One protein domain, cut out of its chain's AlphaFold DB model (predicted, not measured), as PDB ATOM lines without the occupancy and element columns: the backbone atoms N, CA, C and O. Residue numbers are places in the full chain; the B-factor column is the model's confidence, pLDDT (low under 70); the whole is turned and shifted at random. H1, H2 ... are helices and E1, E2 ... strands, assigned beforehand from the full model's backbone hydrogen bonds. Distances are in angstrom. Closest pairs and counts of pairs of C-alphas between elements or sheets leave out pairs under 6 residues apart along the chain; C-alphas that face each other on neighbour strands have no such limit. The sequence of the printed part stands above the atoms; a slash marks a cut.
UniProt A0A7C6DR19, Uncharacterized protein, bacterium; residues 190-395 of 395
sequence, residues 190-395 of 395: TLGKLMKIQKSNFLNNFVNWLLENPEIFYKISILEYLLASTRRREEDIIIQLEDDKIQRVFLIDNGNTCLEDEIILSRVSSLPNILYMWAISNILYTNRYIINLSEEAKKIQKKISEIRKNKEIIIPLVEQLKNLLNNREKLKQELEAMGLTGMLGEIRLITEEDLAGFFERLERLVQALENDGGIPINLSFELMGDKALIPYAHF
ATOM      1  N   THR A 190     -11.497 -21.302  41.193       80.38
ATOM      2  CA  THR A 190     -11.929 -20.076  41.864       80.38
ATOM      3  C   THR A 190     -11.114 -19.892  43.146       80.38
ATOM      4  O   THR A 190     -10.819 -20.866  43.852       80.38
ATOM      5  N   LEU A 191     -10.718 -18.657  43.452       76.62
ATOM      6  CA  LEU A 191      -9.892 -18.329  44.612       76.62
ATOM      7  C   LEU A 191     -10.581 -18.782  45.908       76.62
ATOM      8  O   LEU A 191      -9.937 -19.418  46.742       76.62
ATOM      9  N   GLY A 192     -11.895 -18.579  46.039       72.69
ATOM     10  CA  GLY A 192     -12.672 -19.067  47.185       72.69
ATOM     11  C   GLY A 192     -12.581 -20.588  47.388       72.69
ATOM     12  O   GLY A 192     -12.333 -21.065  48.500       72.69
ATOM     13  N   LYS A 193     -12.694 -21.381  46.311       77.00
ATOM     14  CA  LYS A 193     -12.522 -22.845  46.375       77.00
ATOM     15  C   LYS A 193     -11.094 -23.222  46.760       77.00
ATOM     16  O   LYS A 193     -10.888 -24.128  47.569       77.00
ATOM     17  N   LEU A 194     -10.110 -22.515  46.212       76.00
ATOM     18  CA  LEU A 194      -8.702 -22.750  46.501       76.00
ATOM     19  C   LEU A 194      -8.369 -22.456  47.972       76.00
ATOM     20  O   LEU A 194      -7.705 -23.263  48.615       76.00
ATOM     21  N   MET A 195      -8.917 -21.378  48.543       72.50
ATOM     22  CA  MET A 195      -8.782 -21.033  49.963       72.50
ATOM     23  C   MET A 195      -9.362 -22.108  50.893       72.50
ATOM     24  O   MET A 195      -8.745 -22.429  51.911       72.50
ATOM     25  N   LYS A 196     -10.510 -22.703  50.535       74.75
ATOM     26  CA  LYS A 196     -11.109 -23.818  51.294       74.75
ATOM     27  C   LYS A 196     -10.216 -25.065  51.290       74.75
ATOM     28  O   LYS A 196     -10.119 -25.745  52.308       74.75
ATOM     29  N   ILE A 197      -9.552 -25.357  50.168       77.25
ATOM     30  CA  ILE A 197      -8.733 -26.568  49.982       77.25
ATOM     31  C   ILE A 197      -7.298 -26.394  50.526       77.25
ATOM     32  O   ILE A 197      -6.753 -27.323  51.119       77.25
ATOM     33  N   GLN A 198      -6.673 -25.223  50.348       67.19
ATOM     34  CA  GLN A 198      -5.231 -25.002  50.564       67.19
ATOM     35  C   GLN A 198      -4.848 -24.330  51.908       67.19
ATOM     36  O   GLN A 198      -3.698 -23.930  52.087       67.19
ATOM     37  N   LYS A 199      -5.756 -24.305  52.899       54.84
ATOM     38  CA  LYS A 199      -5.616 -23.668  54.237       54.84
ATOM     39  C   LYS A 199      -5.585 -22.123  54.222       54.84
ATOM     40  O   LYS A 199      -5.280 -21.474  53.227       54.84
ATOM     41  N   SER A 200      -5.872 -21.543  55.394       57.09
ATOM     42  CA  SER A 200      -6.201 -20.133  55.700       57.09
ATOM     43  C   SER A 200      -5.226 -19.025  55.258       57.09
ATOM     44  O   SER A 200      -5.530 -17.859  55.483       57.09
ATOM     45  N   ASN A 201      -4.082 -19.332  54.635       66.31
ATOM     46  CA  ASN A 201      -3.056 -18.334  54.284       66.31
ATOM     47  C   ASN A 201      -2.991 -18.003  52.784       66.31
ATOM     48  O   ASN A 201      -2.166 -17.185  52.377       66.31
ATOM     49  N   PHE A 202      -3.842 -18.614  51.953       72.31
ATOM     50  CA  PHE A 202      -3.792 -18.402  50.504       72.31
ATOM     51  C   PHE A 202      -4.045 -16.938  50.107       72.31
ATOM     52  O   PHE A 202      -3.356 -16.425  49.233       72.31
ATOM     53  N   LEU A 203      -4.958 -16.238  50.791       71.44
ATOM     54  CA  LEU A 203      -5.230 -14.822  50.520       71.44
ATOM     55  C   LEU A 203      -3.968 -13.955  50.658       71.44
ATOM     56  O   LEU A 203      -3.678 -13.156  49.774       71.44
ATOM     57  N   ASN A 204      -3.173 -14.162  51.711       71.94
ATOM     58  CA  ASN A 204      -1.924 -13.419  51.905       71.94
ATOM     59  C   ASN A 204      -0.901 -13.738  50.805       71.94
ATOM     60  O   ASN A 204      -0.218 -12.840  50.318       71.94
ATOM     61  N   ASN A 205      -0.813 -14.999  50.372       76.94
ATOM     62  CA  ASN A 205       0.061 -15.389  49.265       76.94
ATOM     63  C   ASN A 205      -0.385 -14.760  47.941       76.94
ATOM     64  O   ASN A 205       0.452 -14.276  47.187       76.94
ATOM     65  N   PHE A 206      -1.691 -14.725  47.680       80.38
ATOM     66  CA  PHE A 206      -2.268 -14.085  46.503       80.38
ATOM     67  C   PHE A 206      -2.008 -12.573  46.494       80.38
ATOM     68  O   PHE A 206      -1.567 -12.030  45.485       80.38
ATOM     69  N   VAL A 207      -2.199 -11.900  47.633       77.44
ATOM     70  CA  VAL A 207      -1.899 -10.469  47.795       77.44
ATOM     71  C   VAL A 207      -0.413 -10.180  47.570       77.44
ATOM     72  O   VAL A 207      -0.073  -9.265  46.822       77.44
ATOM     73  N   ASN A 208       0.482 -10.973  48.165       78.56
ATOM     74  CA  ASN A 208       1.921 -10.825  47.945       78.56
ATOM     75  C   ASN A 208       2.289 -11.055  46.474       78.56
ATOM     76  O   ASN A 208       3.041 -10.268  45.908       78.56
ATOM     77  N   TRP A 209       1.696 -12.068  45.835       86.44
ATOM     78  CA  TRP A 209       1.884 -12.321  44.410       86.44
ATOM     79  C   TRP A 209       1.424 -11.134  43.552       86.44
ATOM     80  O   TRP A 209       2.159 -10.722  42.660       86.44
ATOM     81  N   LEU A 210       0.271 -10.518  43.840       85.25
ATOM     82  CA  LEU A 210      -0.182  -9.312  43.131       85.25
ATOM     83  C   LEU A 210       0.811  -8.150  43.280       85.25
ATOM     84  O   LEU A 210       1.125  -7.473  42.305       85.25
ATOM     85  N   LEU A 211       1.351  -7.938  44.482       82.69
ATOM     86  CA  LEU A 211       2.349  -6.894  44.741       82.69
ATOM     87  C   LEU A 211       3.702  -7.152  44.057       82.69
ATOM     88  O   LEU A 211       4.462  -6.213  43.803       82.69
ATOM     89  N   GLU A 212       4.018  -8.414  43.778       87.38
ATOM     90  CA  GLU A 212       5.180  -8.831  42.989       87.38
ATOM     91  C   GLU A 212       4.910  -8.794  41.475       87.38
ATOM     92  O   GLU A 212       5.859  -8.727  40.695       87.38
ATOM     93  N   ASN A 213       3.637  -8.749  41.062       89.25
ATOM     94  CA  ASN A 213       3.175  -8.670  39.673       89.25
ATOM     95  C   ASN A 213       2.367  -7.376  39.434       89.25
ATOM     96  O   ASN A 213       1.164  -7.422  39.156       89.25
ATOM     97  N   PRO A 214       3.018  -6.200  39.532       88.31
ATOM     98  CA  PRO A 214       2.346  -4.900  39.566       88.31
ATOM     99  C   PRO A 214       1.484  -4.590  38.341       88.31
ATOM    100  O   PRO A 214       0.489  -3.884  38.469       88.31
ATOM    101  N   GLU A 215       1.825  -5.117  37.167       90.62
ATOM    102  CA  GLU A 215       1.012  -4.944  35.960       90.62
ATOM    103  C   GLU A 215      -0.378  -5.582  36.119       90.62
ATOM    104  O   GLU A 215      -1.387  -4.933  35.856       90.62
ATOM    105  N   ILE A 216      -0.449  -6.822  36.619       89.81
ATOM    106  CA  ILE A 216      -1.723  -7.508  36.882       89.81
ATOM    107  C   ILE A 216      -2.497  -6.793  37.989       89.81
ATOM    108  O   ILE A 216      -3.705  -6.592  37.864       89.81
ATOM    109  N   PHE A 217      -1.802  -6.357  39.042       87.44
ATOM    110  CA  PHE A 217      -2.407  -5.560  40.106       87.44
ATOM    111  C   PHE A 217      -3.071  -4.287  39.560       87.44
ATOM    112  O   PHE A 217      -4.220  -4.009  39.909       87.44
ATOM    113  N   TYR A 218      -2.410  -3.552  38.658       89.50
ATOM    114  CA  TYR A 218      -3.019  -2.404  37.983       89.50
ATOM    115  C   TYR A 218      -4.198  -2.801  37.106       89.50
ATOM    116  O   TYR A 218      -5.250  -2.189  37.236       89.50
ATOM    117  N   LYS A 219      -4.052  -3.812  36.244       91.75
ATOM    118  CA  LYS A 219      -5.115  -4.236  35.320       91.75
ATOM    119  C   LYS A 219      -6.413  -4.569  36.058       91.75
ATOM    120  O   LYS A 219      -7.468  -4.048  35.701       91.75
ATOM    121  N   ILE A 220      -6.322  -5.351  37.138       88.25
ATOM    122  CA  ILE A 220      -7.470  -5.677  37.998       88.25
ATOM    123  C   ILE A 220      -8.029  -4.407  38.647       88.25
ATOM    124  O   ILE A 220      -9.224  -4.147  38.556       88.25
ATOM    125  N   SER A 221      -7.173  -3.587  39.267       84.81
ATOM    126  CA  SER A 221      -7.617  -2.380  39.980       84.81
ATOM    127  C   SER A 221      -8.298  -1.365  39.056       84.81
ATOM    128  O   SER A 221      -9.278  -0.740  39.446       84.81
ATOM    129  N   ILE A 222      -7.782  -1.209  37.834       90.44
ATOM    130  CA  ILE A 222      -8.324  -0.327  36.801       90.44
ATOM    131  C   ILE A 222      -9.693  -0.827  36.346       90.44
ATOM    132  O   ILE A 222     -10.629  -0.034  36.318       90.44
ATOM    133  N   LEU A 223      -9.836  -2.116  36.015       90.69
ATOM    134  CA  LEU A 223     -11.128  -2.646  35.575       90.69
ATOM    135  C   LEU A 223     -12.184  -2.556  36.670       90.69
ATOM    136  O   LEU A 223     -13.276  -2.066  36.403       90.69
ATOM    137  N   GLU A 224     -11.858  -2.959  37.898       84.06
ATOM    138  CA  GLU A 224     -12.798  -2.860  39.020       84.06
ATOM    139  C   GLU A 224     -13.219  -1.402  39.277       84.06
ATOM    140  O   GLU A 224     -14.400  -1.144  39.508       84.06
ATOM    141  N   TYR A 225     -12.279  -0.449  39.179       85.19
ATOM    142  CA  TYR A 225     -12.558   0.983  39.318       85.19
ATOM    143  C   TYR A 225     -13.468   1.507  38.198       85.19
ATOM    144  O   TYR A 225     -14.494   2.125  38.469       85.19
ATOM    145  N   LEU A 226     -13.120   1.254  36.932       88.50
ATOM    146  CA  LEU A 226     -13.869   1.765  35.781       88.50
ATOM    147  C   LEU A 226     -15.289   1.200  35.739       88.50
ATOM    148  O   LEU A 226     -16.262   1.945  35.582       88.50
ATOM    149  N   LEU A 227     -15.398  -0.117  35.918       86.38
ATOM    150  CA  LEU A 227     -16.663  -0.837  35.884       86.38
ATOM    151  C   LEU A 227     -17.507  -0.597  37.136       86.38
ATOM    152  O   LEU A 227     -18.671  -0.976  37.130       86.38
ATOM    153  N   ALA A 228     -16.970   0.023  38.191       78.25
ATOM    154  CA  ALA A 228     -17.672   0.205  39.460       78.25
ATOM    155  C   ALA A 228     -18.316  -1.105  39.958       78.25
ATOM    156  O   ALA A 228     -19.499  -1.175  40.289       78.25
ATOM    157  N   SER A 229     -17.529  -2.181  39.943       74.12
ATOM    158  CA  SER A 229     -17.940  -3.495  40.441       74.12
ATOM    159  C   SER A 229     -18.317  -3.387  41.919       74.12
ATOM    160  O   SER A 229     -17.540  -2.868  42.710       74.12
ATOM    161  N   THR A 230     -19.509  -3.851  42.309       62.16
ATOM    162  CA  THR A 230     -20.021  -3.678  43.690       62.16
ATOM    163  C   THR A 230     -19.978  -4.951  44.535       62.16
ATOM    164  O   THR A 230     -20.220  -4.900  45.741       62.16
ATOM    165  N   ARG A 231     -19.724  -6.114  43.918       64.56
ATOM    166  CA  ARG A 231     -19.922  -7.430  44.557       64.56
ATOM    167  C   ARG A 231     -18.899  -8.498  44.170       64.56
ATOM    168  O   ARG A 231     -19.206  -9.676  44.293       64.56
ATOM    169  N   ARG A 232     -17.691  -8.126  43.733       74.88
ATOM    170  CA  ARG A 232     -16.645  -9.119  43.444       74.88
ATOM    171  C   ARG A 232     -16.296  -9.897  44.707       74.88
ATOM    172  O   ARG A 232     -15.775  -9.301  45.649       74.88
ATOM    173  N   ARG A 233     -16.495 -11.209  44.740       73.69
ATOM    174  CA  ARG A 233     -16.082 -12.110  45.832       73.69
ATOM    175  C   ARG A 233     -14.884 -12.961  45.430       73.69
ATOM    176  O   ARG A 233     -14.478 -12.989  44.272       73.69
ATOM    177  N   GLU A 234     -14.305 -13.667  46.393       74.06
ATOM    178  CA  GLU A 234     -13.172 -14.555  46.158       74.06
ATOM    179  C   GLU A 234     -13.527 -15.678  45.175       74.06
ATOM    180  O   GLU A 234     -12.685 -16.131  44.408       74.06
ATOM    181  N   GLU A 235     -14.767 -16.152  45.156       77.19
ATOM    182  CA  GLU A 235     -15.222 -17.127  44.168       77.19
ATOM    183  C   GLU A 235     -15.358 -16.564  42.742       77.19
ATOM    184  O   GLU A 235     -15.361 -17.342  41.791       77.19
ATOM    185  N   ASP A 236     -15.373 -15.240  42.587       81.19
ATOM    186  CA  ASP A 236     -15.522 -14.545  41.302       81.19
ATOM    187  C   ASP A 236     -14.155 -14.288  40.621       81.19
ATOM    188  O   ASP A 236     -14.059 -13.645  39.572       81.19
ATOM    189  N   ILE A 237     -13.072 -14.806  41.215       86.19
ATOM    190  CA  ILE A 237     -11.698 -14.716  40.714       86.19
ATOM    191  C   ILE A 237     -11.200 -16.125  40.390       86.19
ATOM    192  O   ILE A 237     -11.007 -16.946  41.286       86.19
ATOM    193  N   ILE A 238     -10.939 -16.413  39.116       89.00
ATOM    194  CA  ILE A 238     -10.317 -17.665  38.676       89.00
ATOM    195  C   ILE A 238      -8.798 -17.507  38.702       89.00
ATOM    196  O   ILE A 238      -8.241 -16.594  38.102       89.00
ATOM    197  N   ILE A 239      -8.120 -18.449  39.346       88.88
ATOM    198  CA  ILE A 239      -6.670 -18.568  39.419       88.88
ATOM    199  C   ILE A 239      -6.230 -19.797  38.626       88.88
ATOM    200  O   ILE A 239      -6.652 -20.927  38.897       88.88
ATOM    201  N   GLN A 240      -5.334 -19.578  37.668       89.00
ATOM    202  CA  GLN A 240      -4.630 -20.651  36.977       89.00
ATOM    203  C   GLN A 240      -3.291 -20.918  37.663       89.00
ATOM    204  O   GLN A 240      -2.489 -20.000  37.852       89.00
ATOM    205  N   LEU A 241      -3.037 -22.187  37.987       85.56
ATOM    206  CA  LEU A 241      -1.789 -22.648  38.590       85.56
ATOM    207  C   LEU A 241      -0.990 -23.513  37.604       85.56
ATOM    208  O   LEU A 241      -1.563 -24.341  36.899       85.56
ATOM    209  N   GLU A 242       0.331 -23.356  37.606       83.81
ATOM    210  CA  GLU A 242       1.303 -24.289  37.015       83.81
ATOM    211  C   GLU A 242       2.406 -24.490  38.059       83.81
ATOM    212  O   GLU A 242       2.945 -23.508  38.572       83.81
ATOM    213  N   ASP A 243       2.677 -25.744  38.434       84.19
ATOM    214  CA  ASP A 243       3.615 -26.113  39.508       84.19
ATOM    215  C   ASP A 243       3.393 -25.325  40.819       84.19
ATOM    216  O   ASP A 243       4.325 -24.748  41.384       84.19
ATOM    217  N   ASP A 244       2.133 -25.249  41.268       79.06
ATOM    218  CA  ASP A 244       1.672 -24.499  42.454       79.06
ATOM    219  C   ASP A 244       1.936 -22.981  42.422       79.06
ATOM    220  O   ASP A 244       1.750 -22.283  43.421       79.06
ATOM    221  N   LYS A 245       2.324 -22.432  41.267       83.56
ATOM    222  CA  LYS A 245       2.526 -20.996  41.068       83.56
ATOM    223  C   LYS A 245       1.394 -20.400  40.256       83.56
ATOM    224  O   LYS A 245       1.000 -20.954  39.230       83.56
ATOM    225  N   ILE A 246       0.920 -19.237  40.693       86.94
ATOM    226  CA  ILE A 246      -0.080 -18.456  39.965       86.94
ATOM    227  C   ILE A 246       0.527 -17.994  38.643       86.94
ATOM    228  O   ILE A 246       1.527 -17.277  38.628       86.94
ATOM    229  N   GLN A 247      -0.097 -18.420  37.548       87.00
ATOM    230  CA  GLN A 247       0.269 -18.017  36.193       87.00
ATOM    231  C   GLN A 247      -0.621 -16.886  35.698       87.00
ATOM    232  O   GLN A 247      -0.144 -15.953  35.058       87.00
ATOM    233  N   ARG A 248      -1.927 -16.986  35.968       88.94
ATOM    234  CA  ARG A 248      -2.934 -16.047  35.475       88.94
ATOM    235  C   ARG A 248      -4.098 -15.915  36.432       88.94
ATOM    236  O   ARG A 248      -4.383 -16.823  37.216       88.94
ATOM    237  N   VAL A 249      -4.782 -14.789  36.291       90.75
ATOM    238  CA  VAL A 249      -6.003 -14.462  37.009       90.75
ATOM    239  C   VAL A 249      -7.050 -14.039  35.991       90.75
ATOM    240  O   VAL A 249      -6.731 -13.293  35.068       90.75
ATOM    241  N   PHE A 250      -8.278 -14.509  36.179       92.75
ATOM    242  CA  PHE A 250      -9.430 -14.075  35.405       92.75
ATOM    243  C   PHE A 250     -10.558 -13.615  36.327       92.75
ATOM    244  O   PHE A 250     -10.768 -14.204  37.387       92.75
ATOM    245  N   LEU A 251     -11.285 -12.581  35.916       91.00
ATOM    246  CA  LEU A 251     -12.440 -12.036  36.623       91.00
ATOM    247  C   LEU A 251     -13.726 -12.518  35.941       91.00
ATOM    248  O   LEU A 251     -13.929 -12.297  34.745       91.00
ATOM    249  N   ILE A 252     -14.595 -13.175  36.705       88.62
ATOM    250  CA  ILE A 252     -15.898 -13.690  36.256       88.62
ATOM    251  C   ILE A 252     -17.015 -13.094  37.106       88.62
ATOM    252  O   ILE A 252     -16.748 -12.582  38.181       88.62
ATOM    253  N   ASP A 253     -18.264 -13.186  36.660       83.38
ATOM    254  CA  ASP A 253     -19.412 -12.579  37.354       83.38
ATOM    255  C   ASP A 253     -19.382 -11.038  37.354       83.38
ATOM    256  O   ASP A 253     -19.490 -10.363  38.376       83.38
ATOM    257  N   ASN A 254     -19.203 -10.459  36.164       86.75
ATOM    258  CA  ASN A 254     -19.153  -9.016  35.933       86.75
ATOM    259  C   ASN A 254     -20.542  -8.392  35.718       86.75
ATOM    260  O   ASN A 254     -20.640  -7.230  35.347       86.75
ATOM    261  N   GLY A 255     -21.633  -9.127  35.944       81.56
ATOM    262  CA  GLY A 255     -22.990  -8.600  35.768       81.56
ATOM    263  C   GLY A 255     -23.359  -7.485  36.756       81.56
ATOM    264  O   GLY A 255     -24.207  -6.653  36.450       81.56
ATOM    265  N   ASN A 256     -22.723  -7.442  37.935       76.06
ATOM    266  CA  ASN A 256     -22.967  -6.441  38.985       76.06
ATOM    267  C   ASN A 256     -22.069  -5.189  38.837       76.06
ATOM    268  O   ASN A 256     -21.502  -4.705  39.824       76.06
ATOM    269  N   THR A 257     -21.924  -4.676  37.612       75.88
ATOM    270  CA  THR A 257     -21.124  -3.481  37.284       75.88
ATOM    271  C   THR A 257     -21.976  -2.342  36.708       75.88
ATOM    272  O   THR A 257     -23.168  -2.493  36.451       75.88
ATOM    273  N   CYS A 258     -21.345  -1.196  36.466       71.75
ATOM    274  CA  CYS A 258     -21.849  -0.067  35.682       71.75
ATOM    275  C   CYS A 258     -22.991   0.743  36.290       71.75
ATOM    276  O   CYS A 258     -23.470   1.620  35.589       71.75
ATOM    277  N   LEU A 259     -23.409   0.512  37.537       63.69
ATOM    278  CA  LEU A 259     -24.354   1.433  38.171       63.69
ATOM    279  C   LEU A 259     -23.668   2.744  38.563       63.69
ATOM    280  O   LEU A 259     -22.519   2.745  39.005       63.69
ATOM    281  N   GLU A 260     -24.399   3.843  38.385       57.66
ATOM    282  CA  GLU A 260     -24.008   5.196  38.796       57.66
ATOM    283  C   GLU A 260     -23.821   5.320  40.316       57.66
ATOM    284  O   GLU A 260     -22.984   6.101  40.767       57.66
ATOM    285  N   ASP A 261     -24.564   4.525  41.090       49.62
ATOM    286  CA  ASP A 261     -24.584   4.617  42.543       49.62
ATOM    287  C   ASP A 261     -23.187   4.529  43.159       49.62
ATOM    288  O   ASP A 261     -22.367   3.677  42.796       49.62
ATOM    289  N   GLU A 262     -22.956   5.403  44.145       44.97
ATOM    290  CA  GLU A 262     -21.793   5.360  45.020       44.97
ATOM    291  C   GLU A 262     -21.510   3.904  45.390       44.97
ATOM    292  O   GLU A 262     -22.387   3.209  45.912       44.97
ATOM    293  N   ILE A 263     -20.303   3.414  45.089       44.66
ATOM    294  CA  ILE A 263     -19.920   2.052  45.457       44.66
ATOM    295  C   ILE A 263     -20.005   1.962  46.977       44.66
ATOM    296  O   ILE A 263     -19.077   2.330  47.691       44.66
ATOM    297  N   ILE A 264     -21.109   1.430  47.494       40.66
ATOM    298  CA  ILE A 264     -21.198   1.078  48.897       40.66
ATOM    299  C   ILE A 264     -20.248  -0.105  49.053       40.66
ATOM    300  O   ILE A 264     -20.607  -1.246  48.752       40.66
ATOM    301  N   LEU A 265     -19.025   0.157  49.533       41.72
ATOM    302  CA  LEU A 265     -18.137  -0.863  50.093       41.72
ATOM    303  C   LEU A 265     -18.784  -1.406  51.376       41.72
ATOM    304  O   LEU A 265     -18.292  -1.211  52.486       41.72
ATOM    305  N   SER A 266     -19.944  -2.048  51.243       33.22
ATOM    306  CA  SER A 266     -20.571  -2.750  52.347       33.22
ATOM    307  C   SER A 266     -19.646  -3.901  52.712       33.22
ATOM    308  O   SER A 266     -19.111  -4.604  51.852       33.22
ATOM    309  N   ARG A 267     -19.378  -4.007  54.014       35.12
ATOM    310  CA  ARG A 267     -18.499  -5.010  54.608       35.12
ATOM    311  C   ARG A 267     -18.752  -6.383  53.967       35.12
ATOM    312  O   ARG A 267     -19.878  -6.865  53.993       35.12
ATOM    313  N   VAL A 268     -17.663  -7.022  53.535       36.03
ATOM    314  CA  VAL A 268     -17.565  -8.426  53.091       36.03
ATOM    315  C   VAL A 268     -17.904  -8.685  51.611       36.03
ATOM    316  O   VAL A 268     -18.944  -9.228  51.263       36.03
ATOM    317  N   SER A 269     -16.958  -8.364  50.729       38.16
ATOM    318  CA  SER A 269     -16.613  -9.176  49.546       38.16
ATOM    319  C   SER A 269     -15.142  -8.872  49.198       38.16
ATOM    320  O   SER A 269     -14.473  -8.270  50.031       38.16
ATOM    321  N   SER A 270     -14.582  -9.314  48.073       46.25
ATOM    322  CA  SER A 270     -13.139  -9.274  47.744       46.25
ATOM    323  C   SER A 270     -12.642  -7.968  47.083       46.25
ATOM    324  O   SER A 270     -11.446  -7.672  47.140       46.25
ATOM    325  N   LEU A 271     -13.557  -7.138  46.553       47.72
ATOM    326  CA  LEU A 271     -13.319  -5.763  46.068       47.72
ATOM    327  C   LEU A 271     -12.651  -4.826  47.097       47.72
ATOM    328  O   LEU A 271     -11.691  -4.140  46.731       47.72
ATOM    329  N   PRO A 272     -13.094  -4.788  48.374       48.97
ATOM    330  CA  PRO A 272     -12.439  -4.036  49.415       48.97
ATOM    331  C   PRO A 272     -10.977  -4.435  49.456       48.97
ATOM    332  O   PRO A 272     -10.196  -3.551  49.259       48.97
ATOM    333  N   ASN A 273     -10.525  -5.687  49.522       49.84
ATOM    334  CA  ASN A 273      -9.091  -5.932  49.766       49.84
ATOM    335  C   ASN A 273      -8.112  -5.318  48.732       49.84
ATOM    336  O   ASN A 273      -7.138  -4.702  49.154       49.84
ATOM    337  N   ILE A 274      -8.362  -5.388  47.416       59.78
ATOM    338  CA  ILE A 274      -7.445  -4.823  46.393       59.78
ATOM    339  C   ILE A 274      -7.566  -3.290  46.291       59.78
ATOM    340  O   ILE A 274      -6.557  -2.583  46.265       59.78
ATOM    341  N   LEU A 275      -8.786  -2.744  46.283       57.81
ATOM    342  CA  LEU A 275      -9.008  -1.291  46.251       57.81
ATOM    343  C   LEU A 275      -8.710  -0.631  47.615       57.81
ATOM    344  O   LEU A 275      -8.188   0.475  47.688       57.81
ATOM    345  N   TYR A 276      -8.930  -1.334  48.718       55.12
ATOM    346  CA  TYR A 276      -8.522  -0.975  50.080       55.12
ATOM    347  C   TYR A 276      -7.008  -0.966  50.210       55.12
ATOM    348  O   TYR A 276      -6.492  -0.106  50.907       55.12
ATOM    349  N   MET A 277      -6.263  -1.832  49.516       57.09
ATOM    350  CA  MET A 277      -4.800  -1.722  49.462       57.09
ATOM    351  C   MET A 277      -4.357  -0.379  48.853       57.09
ATOM    352  O   MET A 277      -3.508   0.306  49.431       57.09
ATOM    353  N   TRP A 278      -4.975   0.051  47.746       59.19
ATOM    354  CA  TRP A 278      -4.776   1.398  47.186       59.19
ATOM    355  C   TRP A 278      -5.180   2.501  48.169       59.19
ATOM    356  O   TRP A 278      -4.429   3.451  48.402       59.19
ATOM    357  N   ALA A 279      -6.345   2.355  48.790       57.94
ATOM    358  CA  ALA A 279      -6.911   3.360  49.670       57.94
ATOM    359  C   ALA A 279      -6.142   3.507  50.998       57.94
ATOM    360  O   ALA A 279      -5.879   4.627  51.438       57.94
ATOM    361  N   ILE A 280      -5.673   2.398  51.585       53.41
ATOM    362  CA  ILE A 280      -4.705   2.375  52.689       53.41
ATOM    363  C   ILE A 280      -3.465   3.167  52.277       53.41
ATOM    364  O   ILE A 280      -3.027   4.031  53.029       53.41
ATOM    365  N   SER A 281      -2.919   2.954  51.074       51.56
ATOM    366  CA  SER A 281      -1.745   3.716  50.639       51.56
ATOM    367  C   SER A 281      -1.982   5.233  50.607       51.56
ATOM    368  O   SER A 281      -1.053   5.984  50.911       51.56
ATOM    369  N   ASN A 282      -3.192   5.686  50.263       51.75
ATOM    370  CA  ASN A 282      -3.556   7.106  50.202       51.75
ATOM    371  C   ASN A 282      -3.836   7.718  51.593       51.75
ATOM    372  O   ASN A 282      -3.388   8.835  51.869       51.75
ATOM    373  N   ILE A 283      -4.487   6.986  52.509       49.22
ATOM    374  CA  ILE A 283      -4.650   7.404  53.921       49.22
ATOM    375  C   ILE A 283      -3.284   7.678  54.556       49.22
ATOM    376  O   ILE A 283      -3.079   8.671  55.252       49.22
ATOM    377  N   LEU A 284      -2.321   6.806  54.276       40.75
ATOM    378  CA  LEU A 284      -1.000   6.856  54.885       40.75
ATOM    379  C   LEU A 284      -0.076   7.916  54.296       40.75
ATOM    380  O   LEU A 284       0.972   8.201  54.871       40.75
ATOM    381  N   TYR A 285      -0.473   8.512  53.175       39.38
ATOM    382  CA  TYR A 285       0.221   9.642  52.575       39.38
ATOM    383  C   TYR A 285      -0.279  10.989  53.122       39.38
ATOM    384  O   TYR A 285       0.422  11.992  53.016       39.38
ATOM    385  N   THR A 286      -1.475  11.039  53.723       42.03
ATOM    386  CA  THR A 286      -2.144  12.307  54.062       42.03
ATOM    387  C   THR A 286      -2.039  12.739  55.528       42.03
ATOM    388  O   THR A 286      -2.580  13.788  55.857       42.03
ATOM    389  N   ASN A 287      -1.318  12.031  56.413       43.16
ATOM    390  CA  ASN A 287      -1.105  12.392  57.838       43.16
ATOM    391  C   ASN A 287      -2.387  12.681  58.665       43.16
ATOM    392  O   ASN A 287      -2.292  13.097  59.818       43.16
ATOM    393  N   ARG A 288      -3.590  12.486  58.109       41.16
ATOM    394  CA  ARG A 288      -4.844  13.004  58.684       41.16
ATOM    395  C   ARG A 288      -5.492  12.086  59.716       41.16
ATOM    396  O   ARG A 288      -6.402  12.528  60.407       41.16
ATOM    397  N   TYR A 289      -4.999  10.859  59.876       42.69
ATOM    398  CA  TYR A 289      -5.532   9.908  60.847       42.69
ATOM    399  C   TYR A 289      -4.390   9.177  61.559       42.69
ATOM    400  O   TYR A 289      -3.592   8.486  60.926       42.69
ATOM    401  N   ILE A 290      -4.313   9.318  62.888       40.75
ATOM    402  CA  ILE A 290      -3.410   8.536  63.746       40.75
ATOM    403  C   ILE A 290      -4.009   7.130  63.866       40.75
ATOM    404  O   ILE A 290      -4.642   6.781  64.858       40.75
ATOM    405  N   ILE A 291      -3.871   6.334  62.811       47.59
ATOM    406  CA  ILE A 291      -4.187   4.908  62.844       47.59
ATOM    407  C   ILE A 291      -2.869   4.186  63.107       47.59
ATOM    408  O   ILE A 291      -1.951   4.231  62.287       47.59
ATOM    409  N   ASN A 292      -2.764   3.514  64.255       47.69
ATOM    410  CA  ASN A 292      -1.677   2.573  64.504       47.69
ATOM    411  C   ASN A 292      -1.846   1.382  63.562       47.69
ATOM    412  O   ASN A 292      -2.598   0.449  63.838       47.69
ATOM    413  N   LEU A 293      -1.173   1.442  62.420       51.16
ATOM    414  CA  LEU A 293      -1.175   0.357  61.456       51.16
ATOM    415  C   LEU A 293      -0.428  -0.874  61.955       51.16
ATOM    416  O   LEU A 293       0.590  -0.761  62.643       51.16
ATOM    417  N   SER A 294      -0.852  -2.037  61.457       59.81
ATOM    418  CA  SER A 294      -0.020  -3.237  61.475       59.81
ATOM    419  C   SER A 294       1.239  -3.048  60.615       59.81
ATOM    420  O   SER A 294       1.251  -2.305  59.630       59.81
ATOM    421  N   GLU A 295       2.314  -3.758  60.957       67.50
ATOM    422  CA  GLU A 295       3.551  -3.768  60.162       67.50
ATOM    423  C   GLU A 295       3.331  -4.289  58.733       67.50
ATOM    424  O   GLU A 295       4.024  -3.886  57.801       67.50
ATOM    425  N   GLU A 296       2.338  -5.153  58.537       66.81
ATOM    426  CA  GLU A 296       1.962  -5.674  57.224       66.81
ATOM    427  C   GLU A 296       1.340  -4.589  56.336       66.81
ATOM    428  O   GLU A 296       1.774  -4.407  55.200       66.81
ATOM    429  N   ALA A 297       0.435  -3.766  56.879       65.38
ATOM    430  CA  ALA A 297      -0.142  -2.638  56.147       65.38
ATOM    431  C   ALA A 297       0.923  -1.601  55.739       65.38
ATOM    432  O   ALA A 297       0.888  -1.084  54.622       65.38
ATOM    433  N   LYS A 298       1.925  -1.345  56.596       68.69
ATOM    434  CA  LYS A 298       3.067  -0.469  56.259       68.69
ATOM    435  C   LYS A 298       3.921  -1.037  55.121       68.69
ATOM    436  O   LYS A 298       4.361  -0.291  54.245       68.69
ATOM    437  N   LYS A 299       4.160  -2.354  55.105       74.50
ATOM    438  CA  LYS A 299       4.894  -3.025  54.015       74.50
ATOM    439  C   LYS A 299       4.144  -2.918  52.689       74.50
ATOM    440  O   LYS A 299       4.756  -2.555  51.686       74.50
ATOM    441  N   ILE A 300       2.833  -3.162  52.705       73.50
ATOM    442  CA  ILE A 300       1.962  -3.008  51.534       73.50
ATOM    443  C   ILE A 300       2.010  -1.566  51.016       73.50
ATOM    444  O   ILE A 300       2.270  -1.355  49.834       73.50
ATOM    445  N   GLN A 301       1.855  -0.570  51.896       73.50
ATOM    446  CA  GLN A 301       1.945   0.847  51.524       73.50
ATOM    447  C   GLN A 301       3.264   1.170  50.823       73.50
ATOM    448  O   GLN A 301       3.274   1.814  49.771       73.50
ATOM    449  N   LYS A 302       4.386   0.750  51.418       81.12
ATOM    450  CA  LYS A 302       5.709   0.982  50.842       81.12
ATOM    451  C   LYS A 302       5.784   0.381  49.440       81.12
ATOM    452  O   LYS A 302       6.222   1.061  48.516       81.12
ATOM    453  N   LYS A 303       5.300  -0.851  49.275       83.62
ATOM    454  CA  LYS A 303       5.327  -1.547  47.990       83.62
ATOM    455  C   LYS A 303       4.468  -0.850  46.936       83.62
ATOM    456  O   LYS A 303       4.947  -0.600  45.839       83.62
ATOM    457  N   ILE A 304       3.252  -0.434  47.283       82.12
ATOM    458  CA  ILE A 304       2.384   0.346  46.385       82.12
ATOM    459  C   ILE A 304       3.041   1.680  46.016       82.12
ATOM    460  O   ILE A 304       3.038   2.069  44.854       82.12
ATOM    461  N   SER A 305       3.682   2.354  46.971       84.00
ATOM    462  CA  SER A 305       4.406   3.608  46.713       84.00
ATOM    463  C   SER A 305       5.591   3.433  45.753       84.00
ATOM    464  O   SER A 305       5.935   4.367  45.031       84.00
ATOM    465  N   GLU A 306       6.229   2.260  45.744       87.31
ATOM    466  CA  GLU A 306       7.249   1.888  44.755       87.31
ATOM    467  C   GLU A 306       6.612   1.622  43.382       87.31
ATOM    468  O   GLU A 306       7.077   2.161  42.380       87.31
ATOM    469  N   ILE A 307       5.510   0.866  43.343       86.75
ATOM    470  CA  ILE A 307       4.760   0.543  42.118       86.75
ATOM    471  C   ILE A 307       4.274   1.817  41.406       86.75
ATOM    472  O   ILE A 307       4.487   1.960  40.206       86.75
ATOM    473  N   ARG A 308       3.739   2.796  42.152       88.44
ATOM    474  CA  ARG A 308       3.286   4.112  41.646       88.44
ATOM    475  C   ARG A 308       4.364   4.931  40.941       88.44
ATOM    476  O   ARG A 308       4.064   5.854  40.188       88.44
ATOM    477  N   LYS A 309       5.636   4.639  41.208       89.00
ATOM    478  CA  LYS A 309       6.772   5.317  40.574       89.00
ATOM    479  C   LYS A 309       7.247   4.591  39.318       89.00
ATOM    480  O   LYS A 309       8.085   5.135  38.600       89.00
ATOM    481  N   ASN A 310       6.727   3.396  39.036       90.44
ATOM    482  CA  ASN A 310       7.136   2.602  37.889       90.44
ATOM    483  C   ASN A 310       6.487   3.116  36.593       90.44
ATOM    484  O   ASN A 310       5.406   2.685  36.185       90.44
ATOM    485  N   LYS A 311       7.177   4.042  35.925       91.62
ATOM    486  CA  LYS A 311       6.718   4.637  34.666       91.62
ATOM    487  C   LYS A 311       6.676   3.651  33.495       91.62
ATOM    488  O   LYS A 311       5.881   3.879  32.591       91.62
ATOM    489  N   GLU A 312       7.442   2.557  33.532       92.38
ATOM    490  CA  GLU A 312       7.398   1.515  32.490       92.38
ATOM    491  C   GLU A 312       6.047   0.791  32.459       92.38
ATOM    492  O   GLU A 312       5.617   0.354  31.400       92.38
ATOM    493  N   ILE A 313       5.353   0.710  33.600       91.81
ATOM    494  CA  ILE A 313       4.004   0.131  33.693       91.81
ATOM    495  C   ILE A 313       2.937   1.206  33.478       91.81
ATOM    496  O   ILE A 313       1.970   0.999  32.750       91.81
ATOM    497  N   ILE A 314       3.107   2.373  34.104       93.19
ATOM    498  CA  ILE A 314       2.067   3.408  34.128       93.19
ATOM    499  C   ILE A 314       1.859   4.055  32.758       93.19
ATOM    500  O   ILE A 314       0.716   4.286  32.379       93.19
ATOM    501  N   ILE A 315       2.930   4.364  32.017       94.94
ATOM    502  CA  ILE A 315       2.808   5.064  30.727       94.94
ATOM    503  C   ILE A 315       1.978   4.240  29.725       94.94
ATOM    504  O   ILE A 315       0.997   4.790  29.220       94.94
ATOM    505  N   PRO A 316       2.263   2.940  29.495       95.75
ATOM    506  CA  PRO A 316       1.429   2.115  28.619       95.75
ATOM    507  C   PRO A 316      -0.042   2.053  29.047       95.75
ATOM    508  O   PRO A 316      -0.929   2.159  28.203       95.75
ATOM    509  N   LEU A 317      -0.318   1.940  30.353       95.62
ATOM    510  CA  LEU A 317      -1.693   1.922  30.870       95.62
ATOM    511  C   LEU A 317      -2.420   3.245  30.592       95.62
ATOM    512  O   LEU A 317      -3.567   3.239  30.154       95.62
ATOM    513  N   VAL A 318      -1.757   4.386  30.804       96.75
ATOM    514  CA  VAL A 318      -2.319   5.708  30.486       96.75
ATOM    515  C   VAL A 318      -2.619   5.830  28.992       96.75
ATOM    516  O   VAL A 318      -3.677   6.339  28.625       96.75
ATOM    517  N   GLU A 319      -1.729   5.355  28.120       96.62
ATOM    518  CA  GLU A 319      -1.952   5.363  26.670       96.62
ATOM    519  C   GLU A 319      -3.157   4.498  26.270       96.62
ATOM    520  O   GLU A 319      -4.005   4.949  25.498       96.62
ATOM    521  N   GLN A 320      -3.288   3.297  26.842       96.88
ATOM    522  CA  GLN A 320      -4.451   2.422  26.639       96.88
ATOM    523  C   GLN A 320      -5.758   3.097  27.084       96.88
ATOM    524  O   GLN A 320      -6.739   3.098  26.338       96.88
ATOM    525  N   LEU A 321      -5.764   3.744  28.252       97.62
ATOM    526  CA  LEU A 321      -6.932   4.455  28.783       97.62
ATOM    527  C   LEU A 321      -7.300   5.687  27.944       97.62
ATOM    528  O   LEU A 321      -8.477   5.916  27.667       97.62
ATOM    529  N   LYS A 322      -6.312   6.460  27.477       97.44
ATOM    530  CA  LYS A 322      -6.541   7.578  26.549       97.44
ATOM    531  C   LYS A 322      -7.099   7.103  25.215       97.44
ATOM    532  O   LYS A 322      -7.984   7.750  24.665       97.44
ATOM    533  N   ASN A 323      -6.620   5.972  24.701       96.62
ATOM    534  CA  ASN A 323      -7.165   5.377  23.484       96.62
ATOM    535  C   ASN A 323      -8.628   4.963  23.671       96.62
ATOM    536  O   ASN A 323      -9.441   5.237  22.791       96.62
ATOM    537  N   LEU A 324      -8.982   4.363  24.810       96.19
ATOM    538  CA  LEU A 324     -10.374   4.059  25.151       96.19
ATOM    539  C   LEU A 324     -11.229   5.337  25.211       96.19
ATOM    540  O   LEU A 324     -12.287   5.400  24.586       96.19
ATOM    541  N   LEU A 325     -10.736   6.387  25.877       95.38
ATOM    542  CA  LEU A 325     -11.425   7.677  25.994       95.38
ATOM    543  C   LEU A 325     -11.646   8.345  24.626       95.38
ATOM    544  O   LEU A 325     -12.744   8.812  24.321       95.38
ATOM    545  N   ASN A 326     -10.628   8.330  23.763       95.56
ATOM    546  CA  ASN A 326     -10.698   8.873  22.404       95.56
ATOM    547  C   ASN A 326     -11.674   8.099  21.502       95.56
ATOM    548  O   ASN A 326     -12.167   8.646  20.517       95.56
ATOM    549  N   ASN A 327     -11.973   6.841  21.835       94.38
ATOM    550  CA  ASN A 327     -12.909   5.989  21.106       94.38
ATOM    551  C   ASN A 327     -14.303   5.925  21.754       94.38
ATOM    552  O   ASN A 327     -15.105   5.077  21.363       94.38
ATOM    553  N   ARG A 328     -14.630   6.820  22.701       94.62
ATOM    554  CA  ARG A 328     -15.902   6.783  23.447       94.62
ATOM    555  C   ARG A 328     -17.147   6.684  22.562       94.62
ATOM    556  O   ARG A 328     -18.022   5.874  22.839       94.62
ATOM    557  N   GLU A 329     -17.213   7.452  21.472       94.50
ATOM    558  CA  GLU A 329     -18.383   7.451  20.580       94.50
ATOM    559  C   GLU A 329     -18.485   6.144  19.794       94.50
ATOM    560  O   GLU A 329     -19.573   5.613  19.604       94.50
ATOM    561  N   LYS A 330     -17.342   5.578  19.396       94.81
ATOM    562  CA  LYS A 330     -17.298   4.277  18.729       94.81
ATOM    563  C   LYS A 330     -17.755   3.163  19.671       94.81
ATOM    564  O   LYS A 330     -18.505   2.294  19.245       94.81
ATOM    565  N   LEU A 331     -17.328   3.202  20.937       94.38
ATOM    566  CA  LEU A 331     -17.778   2.251  21.954       94.38
ATOM    567  C   LEU A 331     -19.292   2.366  22.178       94.38
ATOM    568  O   LEU A 331     -19.976   1.351  22.144       94.38
ATOM    569  N   LYS A 332     -19.835   3.582  22.328       94.38
ATOM    570  CA  LYS A 332     -21.289   3.798  22.448       94.38
ATOM    571  C   LYS A 332     -22.061   3.200  21.269       94.38
ATOM    572  O   LYS A 332     -22.965   2.400  21.479       94.38
ATOM    573  N   GLN A 333     -21.637   3.511  20.042       94.50
ATOM    574  CA  GLN A 333     -22.249   2.984  18.817       94.50
ATOM    575  C   GLN A 333     -22.177   1.455  18.730       94.50
ATOM    576  O   GLN A 333     -23.121   0.819  18.270       94.50
ATOM    577  N   GLU A 334     -21.068   0.852  19.166       94.25
ATOM    578  CA  GLU A 334     -20.918  -0.605  19.215       94.25
ATOM    579  C   GLU A 334     -21.930  -1.239  20.182       94.25
ATOM    580  O   GLU A 334     -22.587  -2.215  19.822       94.25
ATOM    581  N   LEU A 335     -22.108  -0.660  21.372       93.31
ATOM    582  CA  LEU A 335     -23.061  -1.155  22.372       93.31
ATOM    583  C   LEU A 335     -24.518  -0.989  21.921       93.31
ATOM    584  O   LEU A 335     -25.319  -1.910  22.087       93.31
ATOM    585  N   GLU A 336     -24.849   0.150  21.309       92.75
ATOM    586  CA  GLU A 336     -26.166   0.412  20.717       92.75
ATOM    587  C   GLU A 336     -26.482  -0.575  19.589       92.75
ATOM    588  O   GLU A 336     -27.556  -1.174  19.569       92.75
ATOM    589  N   ALA A 337     -25.531  -0.811  18.677       91.88
ATOM    590  CA  ALA A 337     -25.702  -1.752  17.570       91.88
ATOM    591  C   ALA A 337     -25.893  -3.205  18.043       91.88
ATOM    592  O   ALA A 337     -26.532  -3.998  17.353       91.88
ATOM    593  N   MET A 338     -25.354  -3.555  19.216       89.88
ATOM    594  CA  MET A 338     -25.564  -4.854  19.864       89.88
ATOM    595  C   MET A 338     -26.863  -4.925  20.686       89.88
ATOM    596  O   MET A 338     -27.190  -5.996  21.192       89.88
ATOM    597  N   GLY A 339     -27.597  -3.817  20.836       89.38
ATOM    598  CA  GLY A 339     -28.806  -3.754  21.661       89.38
ATOM    599  C   GLY A 339     -28.530  -3.872  23.162       89.38
ATOM    600  O   GLY A 339     -29.371  -4.388  23.895       89.38
ATOM    601  N   LEU A 340     -27.348  -3.441  23.619       90.31
ATOM    602  CA  LEU A 340     -26.925  -3.520  25.025       90.31
ATOM    603  C   LEU A 340     -27.266  -2.262  25.835       90.31
ATOM    604  O   LEU A 340     -27.074  -2.255  27.052       90.31
ATOM    605  N   THR A 341     -27.756  -1.207  25.184       91.81
ATOM    606  CA  THR A 341     -28.088   0.079  25.809       91.81
ATOM    607  C   THR A 341     -29.584   0.385  25.767       91.81
ATOM    608  O   THR A 341     -30.315  -0.104  24.904       91.81
ATOM    609  N   GLY A 342     -30.047   1.208  26.711       87.75
ATOM    610  CA  GLY A 342     -31.421   1.717  26.760       87.75
ATOM    611  C   GLY A 342     -32.353   0.968  27.717       87.75
ATOM    612  O   GLY A 342     -31.939   0.502  28.780       87.75
ATOM    613  N   MET A 343     -33.635   0.894  27.345       84.06
ATOM    614  CA  MET A 343     -34.728   0.368  28.172       84.06
ATOM    615  C   MET A 343     -35.512  -0.721  27.435       84.06
ATOM    616  O   MET A 343     -35.850  -0.569  26.261       84.06
ATOM    617  N   LEU A 344     -35.876  -1.788  28.143       75.75
ATOM    618  CA  LEU A 344     -36.808  -2.823  27.692       75.75
ATOM    619  C   LEU A 344     -38.017  -2.853  28.632       75.75
ATOM    620  O   LEU A 344     -38.014  -3.538  29.654       75.75
ATOM    621  N   GLY A 345     -39.050  -2.075  28.302       75.75
ATOM    622  CA  GLY A 345     -40.136  -1.805  29.246       75.75
ATOM    623  C   GLY A 345     -39.598  -1.037  30.456       75.75
ATOM    624  O   GLY A 345     -38.989   0.015  30.289       75.75
ATOM    625  N   GLU A 346     -39.789  -1.579  31.658       73.31
ATOM    626  CA  GLU A 346     -39.245  -1.009  32.900       73.31
ATOM    627  C   GLU A 346     -37.792  -1.439  33.174       73.31
ATOM    628  O   GLU A 346     -37.156  -0.897  34.075       73.31
ATOM    629  N   ILE A 347     -37.240  -2.380  32.395       75.94
ATOM    630  CA  ILE A 347     -35.907  -2.952  32.621       75.94
ATOM    631  C   ILE A 347     -34.825  -2.073  31.981       75.94
ATOM    632  O   ILE A 347     -34.796  -1.889  30.764       75.94
ATOM    633  N   ARG A 348     -33.890  -1.593  32.802       80.56
ATOM    634  CA  ARG A 348     -32.671  -0.876  32.418       80.56
ATOM    635  C   ARG A 348     -31.621  -1.843  31.877       80.56
ATOM    636  O   ARG A 348     -31.208  -2.781  32.567       80.56
ATOM    637  N   LEU A 349     -31.159  -1.595  30.652       86.31
ATOM    638  CA  LEU A 349     -29.932  -2.186  30.117       86.31
ATOM    639  C   LEU A 349     -28.735  -1.366  30.629       86.31
ATOM    640  O   LEU A 349     -28.677  -1.076  31.824       86.31
ATOM    641  N   ILE A 350     -27.776  -1.007  29.777       89.06
ATOM    642  CA  ILE A 350     -26.790   0.039  30.084       89.06
ATOM    643  C   ILE A 350     -27.397   1.391  29.690       89.06
ATOM    644  O   ILE A 350     -27.739   1.593  28.522       89.06
ATOM    645  N   THR A 351     -27.574   2.301  30.644       89.00
ATOM    646  CA  THR A 351     -28.191   3.608  30.368       89.00
ATOM    647  C   THR A 351     -27.163   4.659  29.935       89.00
ATOM    648  O   THR A 351     -25.952   4.418  29.935       89.00
ATOM    649  N   GLU A 352     -27.638   5.837  29.523       89.19
ATOM    650  CA  GLU A 352     -26.751   6.961  29.203       89.19
ATOM    651  C   GLU A 352     -26.003   7.457  30.448       89.19
ATOM    652  O   GLU A 352     -24.822   7.791  30.354       89.19
ATOM    653  N   GLU A 353     -26.660   7.440  31.608       87.19
ATOM    654  CA  GLU A 353     -26.089   7.789  32.911       87.19
ATOM    655  C   GLU A 353     -24.981   6.807  33.316       87.19
ATOM    656  O   GLU A 353     -23.882   7.235  33.673       87.19
ATOM    657  N   ASP A 354     -25.214   5.496  33.156       87.06
ATOM    658  CA  ASP A 354     -24.207   4.456  33.412       87.06
ATOM    659  C   ASP A 354     -22.923   4.713  32.591       87.06
ATOM    660  O   ASP A 354     -21.797   4.639  33.102       87.06
ATOM    661  N   LEU A 355     -23.084   5.048  31.304       91.88
ATOM    662  CA  LEU A 355     -21.970   5.347  30.400       91.88
ATOM    663  C   LEU A 355     -21.298   6.680  30.732       91.88
ATOM    664  O   LEU A 355     -20.069   6.762  30.688       91.88
ATOM    665  N   ALA A 356     -22.066   7.716  31.071       90.19
ATOM    666  CA  ALA A 356     -21.521   8.999  31.503       90.19
ATOM    667  C   ALA A 356     -20.644   8.827  32.751       90.19
ATOM    668  O   ALA A 356     -19.487   9.253  32.740       90.19
ATOM    669  N   GLY A 357     -21.135   8.107  33.766       86.69
ATOM    670  CA  GLY A 357     -20.376   7.799  34.977       86.69
ATOM    671  C   GLY A 357     -19.117   6.971  34.697       86.69
ATOM    672  O   GLY A 357     -18.057   7.228  35.274       86.69
ATOM    673  N   PHE A 358     -19.184   6.011  33.769       91.75
ATOM    674  CA  PHE A 358     -18.007   5.261  33.316       91.75
ATOM    675  C   PHE A 358     -16.937   6.172  32.698       91.75
ATOM    676  O   PHE A 358     -15.761   6.071  33.060       91.75
ATOM    677  N   PHE A 359     -17.318   7.071  31.786       93.38
ATOM    678  CA  PHE A 359     -16.361   7.968  31.134       93.38
ATOM    679  C   PHE A 359     -15.801   9.021  32.092       93.38
ATOM    680  O   PHE A 359     -14.612   9.321  32.021       93.38
ATOM    681  N   GLU A 360     -16.597   9.516  33.040       90.69
ATOM    682  CA  GLU A 360     -16.099  10.407  34.089       90.69
ATOM    683  C   GLU A 360     -15.039   9.710  34.960       90.69
ATOM    684  O   GLU A 360     -13.975  10.270  35.236       90.69
ATOM    685  N   ARG A 361     -15.284   8.455  35.366       89.19
ATOM    686  CA  ARG A 361     -14.277   7.638  36.062       89.19
ATOM    687  C   ARG A 361     -13.029   7.451  35.201       89.19
ATOM    688  O   ARG A 361     -11.919   7.610  35.703       89.19
ATOM    689  N   LEU A 362     -13.183   7.168  33.909       93.81
ATOM    690  CA  LEU A 362     -12.054   7.026  32.988       93.81
ATOM    691  C   LEU A 362     -11.186   8.291  32.925       93.81
ATOM    692  O   LEU A 362      -9.965   8.192  33.036       93.81
ATOM    693  N   GLU A 363     -11.793   9.471  32.807       94.31
ATOM    694  CA  GLU A 363     -11.077  10.753  32.797       94.31
ATOM    695  C   GLU A 363     -10.321  10.994  34.113       94.31
ATOM    696  O   GLU A 363      -9.122  11.295  34.099       94.31
ATOM    697  N   ARG A 364     -10.989  10.779  35.255       90.44
ATOM    698  CA  ARG A 364     -10.377  10.899  36.590       90.44
ATOM    699  C   ARG A 364      -9.209   9.931  36.774       90.44
ATOM    700  O   ARG A 364      -8.169  10.310  37.315       90.44
ATOM    701  N   LEU A 365      -9.356   8.696  36.301       91.75
ATOM    702  CA  LEU A 365      -8.321   7.671  36.375       91.75
ATOM    703  C   LEU A 365      -7.092   8.032  35.537       91.75
ATOM    704  O   LEU A 365      -5.971   7.891  36.026       91.75
ATOM    705  N   VAL A 366      -7.285   8.512  34.303       95.50
ATOM    706  CA  VAL A 366      -6.182   8.978  33.446       95.50
ATOM    707  C   VAL A 366      -5.395  10.071  34.165       95.50
ATOM    708  O   VAL A 366      -4.178   9.954  34.309       95.50
ATOM    709  N   GLN A 367      -6.088  11.082  34.694       93.38
ATOM    710  CA  GLN A 367      -5.451  12.185  35.409       93.38
ATOM    711  C   GLN A 367      -4.678  11.707  36.651       93.38
ATOM    712  O   GLN A 367      -3.560  12.165  36.901       93.38
ATOM    713  N   ALA A 368      -5.249  10.790  37.437       88.44
ATOM    714  CA  ALA A 368      -4.600  10.246  38.629       88.44
ATOM    715  C   ALA A 368      -3.324   9.463  38.278       88.44
ATOM    716  O   ALA A 368      -2.248   9.750  38.809       88.44
ATOM    717  N   LEU A 369      -3.407   8.544  37.311       90.88
ATOM    718  CA  LEU A 369      -2.262   7.742  36.879       90.88
ATOM    719  C   LEU A 369      -1.129   8.604  36.303       90.88
ATOM    720  O   LEU A 369       0.042   8.348  36.593       90.88
ATOM    721  N   GLU A 370      -1.447   9.651  35.540       92.69
ATOM    722  CA  GLU A 370      -0.446  10.586  35.014       92.69
ATOM    723  C   GLU A 370       0.295  11.337  36.123       92.69
ATOM    724  O   GLU A 370       1.533  11.391  36.125       92.69
ATOM    725  N   ASN A 371      -0.462  11.881  37.077       88.50
ATOM    726  CA  ASN A 371       0.069  12.740  38.128       88.50
ATOM    727  C   ASN A 371       0.848  11.957  39.184       88.50
ATOM    728  O   ASN A 371       1.944  12.360  39.577       88.50
ATOM    729  N   ASP A 372       0.287  10.849  39.663       85.19
ATOM    730  CA  ASP A 372       0.773  10.181  40.868       85.19
ATOM    731  C   ASP A 372       0.846   8.649  40.757       85.19
ATOM    732  O   ASP A 372       1.223   7.974  41.723       85.19
ATOM    733  N   GLY A 373       0.511   8.092  39.588       84.75
ATOM    734  CA  GLY A 373       0.525   6.652  39.338       84.75
ATOM    735  C   GLY A 373      -0.508   5.864  40.142       84.75
ATOM    736  O   GLY A 373      -0.401   4.646  40.216       84.75
ATOM    737  N   GLY A 374      -1.460   6.513  40.807       82.56
ATOM    738  CA  GLY A 374      -2.443   5.884  41.680       82.56
ATOM    739  C   GLY A 374      -3.818   5.713  41.042       82.56
ATOM    740  O   GLY A 374      -4.146   6.329  40.032       82.56
ATOM    741  N   ILE A 375      -4.641   4.882  41.684       81.31
ATOM    742  CA  ILE A 375      -6.083   4.800  41.427       81.31
ATOM    743  C   ILE A 375      -6.786   5.793  42.376       81.31
ATOM    744  O   ILE A 375      -6.497   5.768  43.581       81.31
ATOM    745  N   PRO A 376      -7.676   6.677  41.883       72.69
ATOM    746  CA  PRO A 376      -8.270   7.748  42.683       72.69
ATOM    747  C   PRO A 376      -9.437   7.227  43.530       72.69
ATOM    748  O   PRO A 376     -10.607   7.407  43.204       72.69
ATOM    749  N   ILE A 377      -9.102   6.547  44.624       67.38
ATOM    750  CA  ILE A 377     -10.064   5.972  45.570       67.38
ATOM    751  C   ILE A 377     -10.167   6.893  46.780       67.38
ATOM    752  O   ILE A 377      -9.192   7.035  47.527       67.38
ATOM    753  N   ASN A 378     -11.338   7.495  46.991       53.09
ATOM    754  CA  ASN A 378     -11.616   8.260  48.199       53.09
ATOM    755  C   ASN A 378     -12.244   7.339  49.237       53.09
ATOM    756  O   ASN A 378     -13.195   6.628  48.944       53.09
ATOM    757  N   LEU A 379     -11.733   7.362  50.466       51.09
ATOM    758  CA  LEU A 379     -12.429   6.752  51.592       51.09
ATOM    759  C   LEU A 379     -13.192   7.833  52.341       51.09
ATOM    760  O   LEU A 379     -12.593   8.820  52.771       51.09
ATOM    761  N   SER A 380     -14.489   7.634  52.530       44.69
ATOM    762  CA  SER A 380     -15.175   8.222  53.667       44.69
ATOM    763  C   SER A 380     -15.098   7.259  54.848       44.69
ATOM    764  O   SER A 380     -14.821   6.062  54.740       44.69
ATOM    765  N   PHE A 381     -15.337   7.799  56.027       46.78
ATOM    766  CA  PHE A 381     -15.507   6.995  57.216       46.78
ATOM    767  C   PHE A 381     -16.778   7.477  57.886       46.78
ATOM    768  O   PHE A 381     -16.892   8.670  58.172       46.78
ATOM    769  N   GLU A 382     -17.708   6.571  58.182       37.56
ATOM    770  CA  GLU A 382     -18.738   6.897  59.164       37.56
ATOM    771  C   GLU A 382     -18.172   6.642  60.560       37.56
ATOM    772  O   GLU A 382     -17.655   5.564  60.876       37.56
ATOM    773  N   LEU A 383     -18.269   7.658  61.413       37.25
ATOM    774  CA  LEU A 383     -17.984   7.533  62.835       37.25
ATOM    775  C   LEU A 383     -19.182   6.869  63.522       37.25
ATOM    776  O   LEU A 383     -20.195   7.519  63.773       37.25
ATOM    777  N   MET A 384     -19.063   5.588  63.876       34.19
ATOM    778  CA  MET A 384     -20.022   4.916  64.763       34.19
ATOM    779  C   MET A 384     -19.605   5.074  66.236       34.19
ATOM    780  O   MET A 384     -19.129   4.138  66.876       34.19
ATOM    781  N   GLY A 385     -19.776   6.281  66.785       46.31
ATOM    782  CA  GLY A 385     -19.485   6.577  68.197       46.31
ATOM    783  C   GLY A 385     -18.026   6.306  68.608       46.31
ATOM    784  O   GLY A 385     -17.103   6.491  67.818       46.31
ATOM    785  N   ASP A 386     -17.815   5.849  69.848       31.66
ATOM    786  CA  ASP A 386     -16.481   5.663  70.455       31.66
ATOM    787  C   ASP A 386     -15.736   4.385  70.006       31.66
ATOM    788  O   ASP A 386     -14.681   4.056  70.559       31.66
ATOM    789  N   LYS A 387     -16.247   3.615  69.030       34.22
ATOM    790  CA  LYS A 387     -15.574   2.395  68.553       34.22
ATOM    791  C   LYS A 387     -15.656   2.194  67.040       34.22
ATOM    792  O   LYS A 387     -16.728   2.080  66.471       34.22
ATOM    793  N   ALA A 388     -14.460   1.986  66.482       35.03
ATOM    794  CA  ALA A 388     -14.112   1.452  65.164       35.03
ATOM    795  C   ALA A 388     -14.682   2.188  63.936       35.03
ATOM    796  O   ALA A 388     -15.855   2.079  63.592       35.03
ATOM    797  N   LEU A 389     -13.768   2.837  63.207       41.12
ATOM    798  CA  LEU A 389     -13.969   3.338  61.847       41.12
ATOM    799  C   LEU A 389     -14.322   2.172  60.913       41.12
ATOM    800  O   LEU A 389     -13.552   1.214  60.796       41.12
ATOM    801  N   ILE A 390     -15.460   2.268  60.230       39.19
ATOM    802  CA  ILE A 390     -15.736   1.455  59.045       39.19
ATOM    803  C   ILE A 390     -15.306   2.305  57.848       39.19
ATOM    804  O   ILE A 390     -15.911   3.354  57.628       39.19
ATOM    805  N   PRO A 391     -14.239   1.935  57.120       40.41
ATOM    806  CA  PRO A 391     -13.926   2.601  55.867       40.41
ATOM    807  C   PRO A 391     -15.029   2.287  54.853       40.41
ATOM    808  O   PRO A 391     -15.300   1.115  54.592       40.41
ATOM    809  N   TYR A 392     -15.623   3.322  54.271       39.78
ATOM    810  CA  TYR A 392     -16.423   3.235  53.053       39.78
ATOM    811  C   TYR A 392     -15.632   3.931  51.947       39.78
ATOM    812  O   TYR A 392     -15.014   4.957  52.201       39.78
ATOM    813  N   ALA A 393     -15.584   3.396  50.729       39.00
ATOM    814  CA  ALA A 393     -15.056   4.175  49.609       39.00
ATOM    815  C   ALA A 393     -16.202   4.896  48.918       39.00
ATOM    816  O   ALA A 393     -17.264   4.313  48.756       39.00
ATOM    817  N   HIS A 394     -15.959   6.130  48.498       39.84
ATOM    818  CA  HIS A 394     -16.783   6.822  47.515       39.84
ATOM    819  C   HIS A 394     -15.909   7.103  46.296       39.84
ATOM    820  O   HIS A 394     -14.687   7.249  46.421       39.84
ATOM    821  N   PHE A 395     -16.532   7.157  45.123       43.78
ATOM    822  CA  PHE A 395     -15.833   7.339  43.858       43.78
ATOM    823  C   PHE A 395     -16.212   8.649  43.203       43.78
ATOM    824  O   PHE A 395     -17.323   8.773  42.660       43.78
TER     825      PHE A 395
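AT A GLANCE: This is residues 190 to 395 of the 395 residues of an uncharacterized protein of bacterium (UniProt A0A7C6DR19). Three helices, H3, H6 and H8, run side by side at shallow tilts as a bundle, well packed between H6 and H8 and looser round H3, with H4 and H5 crossing nearly at right angles next to H3. Two strand hairpins lie far from each other, E1 and E2 with H1, and E3 and E4 beside H4; H7 and the loop of residues 338 to 351 make a far end. Printed are 206 residues, with eight named helices and four named strands in the order H1 H2 H3 E1 E2 H4 H5 H6 H7 H8 E3 E4; each hairpin is an antiparallel sheet of two strands, and the class is mostly helix. The whole is compact, with a radius of gyration of the C-alphas of 18.1 A, and spans 51 by 44 by 38 A.

HOW THE PARTS SIT: Start at H1, residues 191 to 198; it and H2, residues 202 to 212, only just touch, only at the corner, with 3 pairs of C-alphas within 8 A, Met 195 and Phe 202 closest at 5.7 A. Look next at the hairpin of E1, residues 237 to 242, and E2, residues 245 to 251, antiparallel, where N 238 and O 250 are within hydrogen-bond range at 2.8 A. H4, residues 271 to 283, and H5, residues 295 to 307, touch about perpendicular at 84 degrees, the C-alphas of Ser 281 and Gln 301 closest at 4.8 A. H6, residues 311 to 326, and H8, residues 352 to 372, touch at a shallow tilt of 28 degrees, opposite ways, the C-alphas of Val 318 and Val 366 closest at 5.9 A. With its residues 358 to 362 alone H8 touches H3, residues 214 to 227, the C-alphas of Leu 226 and Arg 361 closest at 5.9 A. H7, residues 328 to 337, is close to H8 but not clearly touching, the C-alphas of Arg 328 and Phe 359 closest at 7.8 A. In the last hairpin, E3, residues 378 to 382, and E4, residues 390 to 394, are antiparallel, with N 380 and O 392 at 2.7 A. Every O i to N i+4 pair is within hydrogen-bond range in the helices except H6, with 11 of 12.

IN THESE COORDINATES: Find C-alpha 191 at (-9.892, -18.329, 44.612), where H1 begins. H8 runs 30.1 A from C-alpha 352 at (-26.751, 6.961, 29.203); H6 measures 21.7 A and H3 19.8 A. E4 ends at C-alpha 394, (-16.783, 6.822, 47.515).

THE WHOLE: The C-alphas of Ala 337 and Asp 386 are farthest apart, at 54.2 A. The printed part has no cut; the links E2 to H4, H4 to H5 and H7 to H8 are long. Mean pLDDT of the printed part is 74.4, and 65 residues are under 70, among them 259 to 298 and 377 to 395.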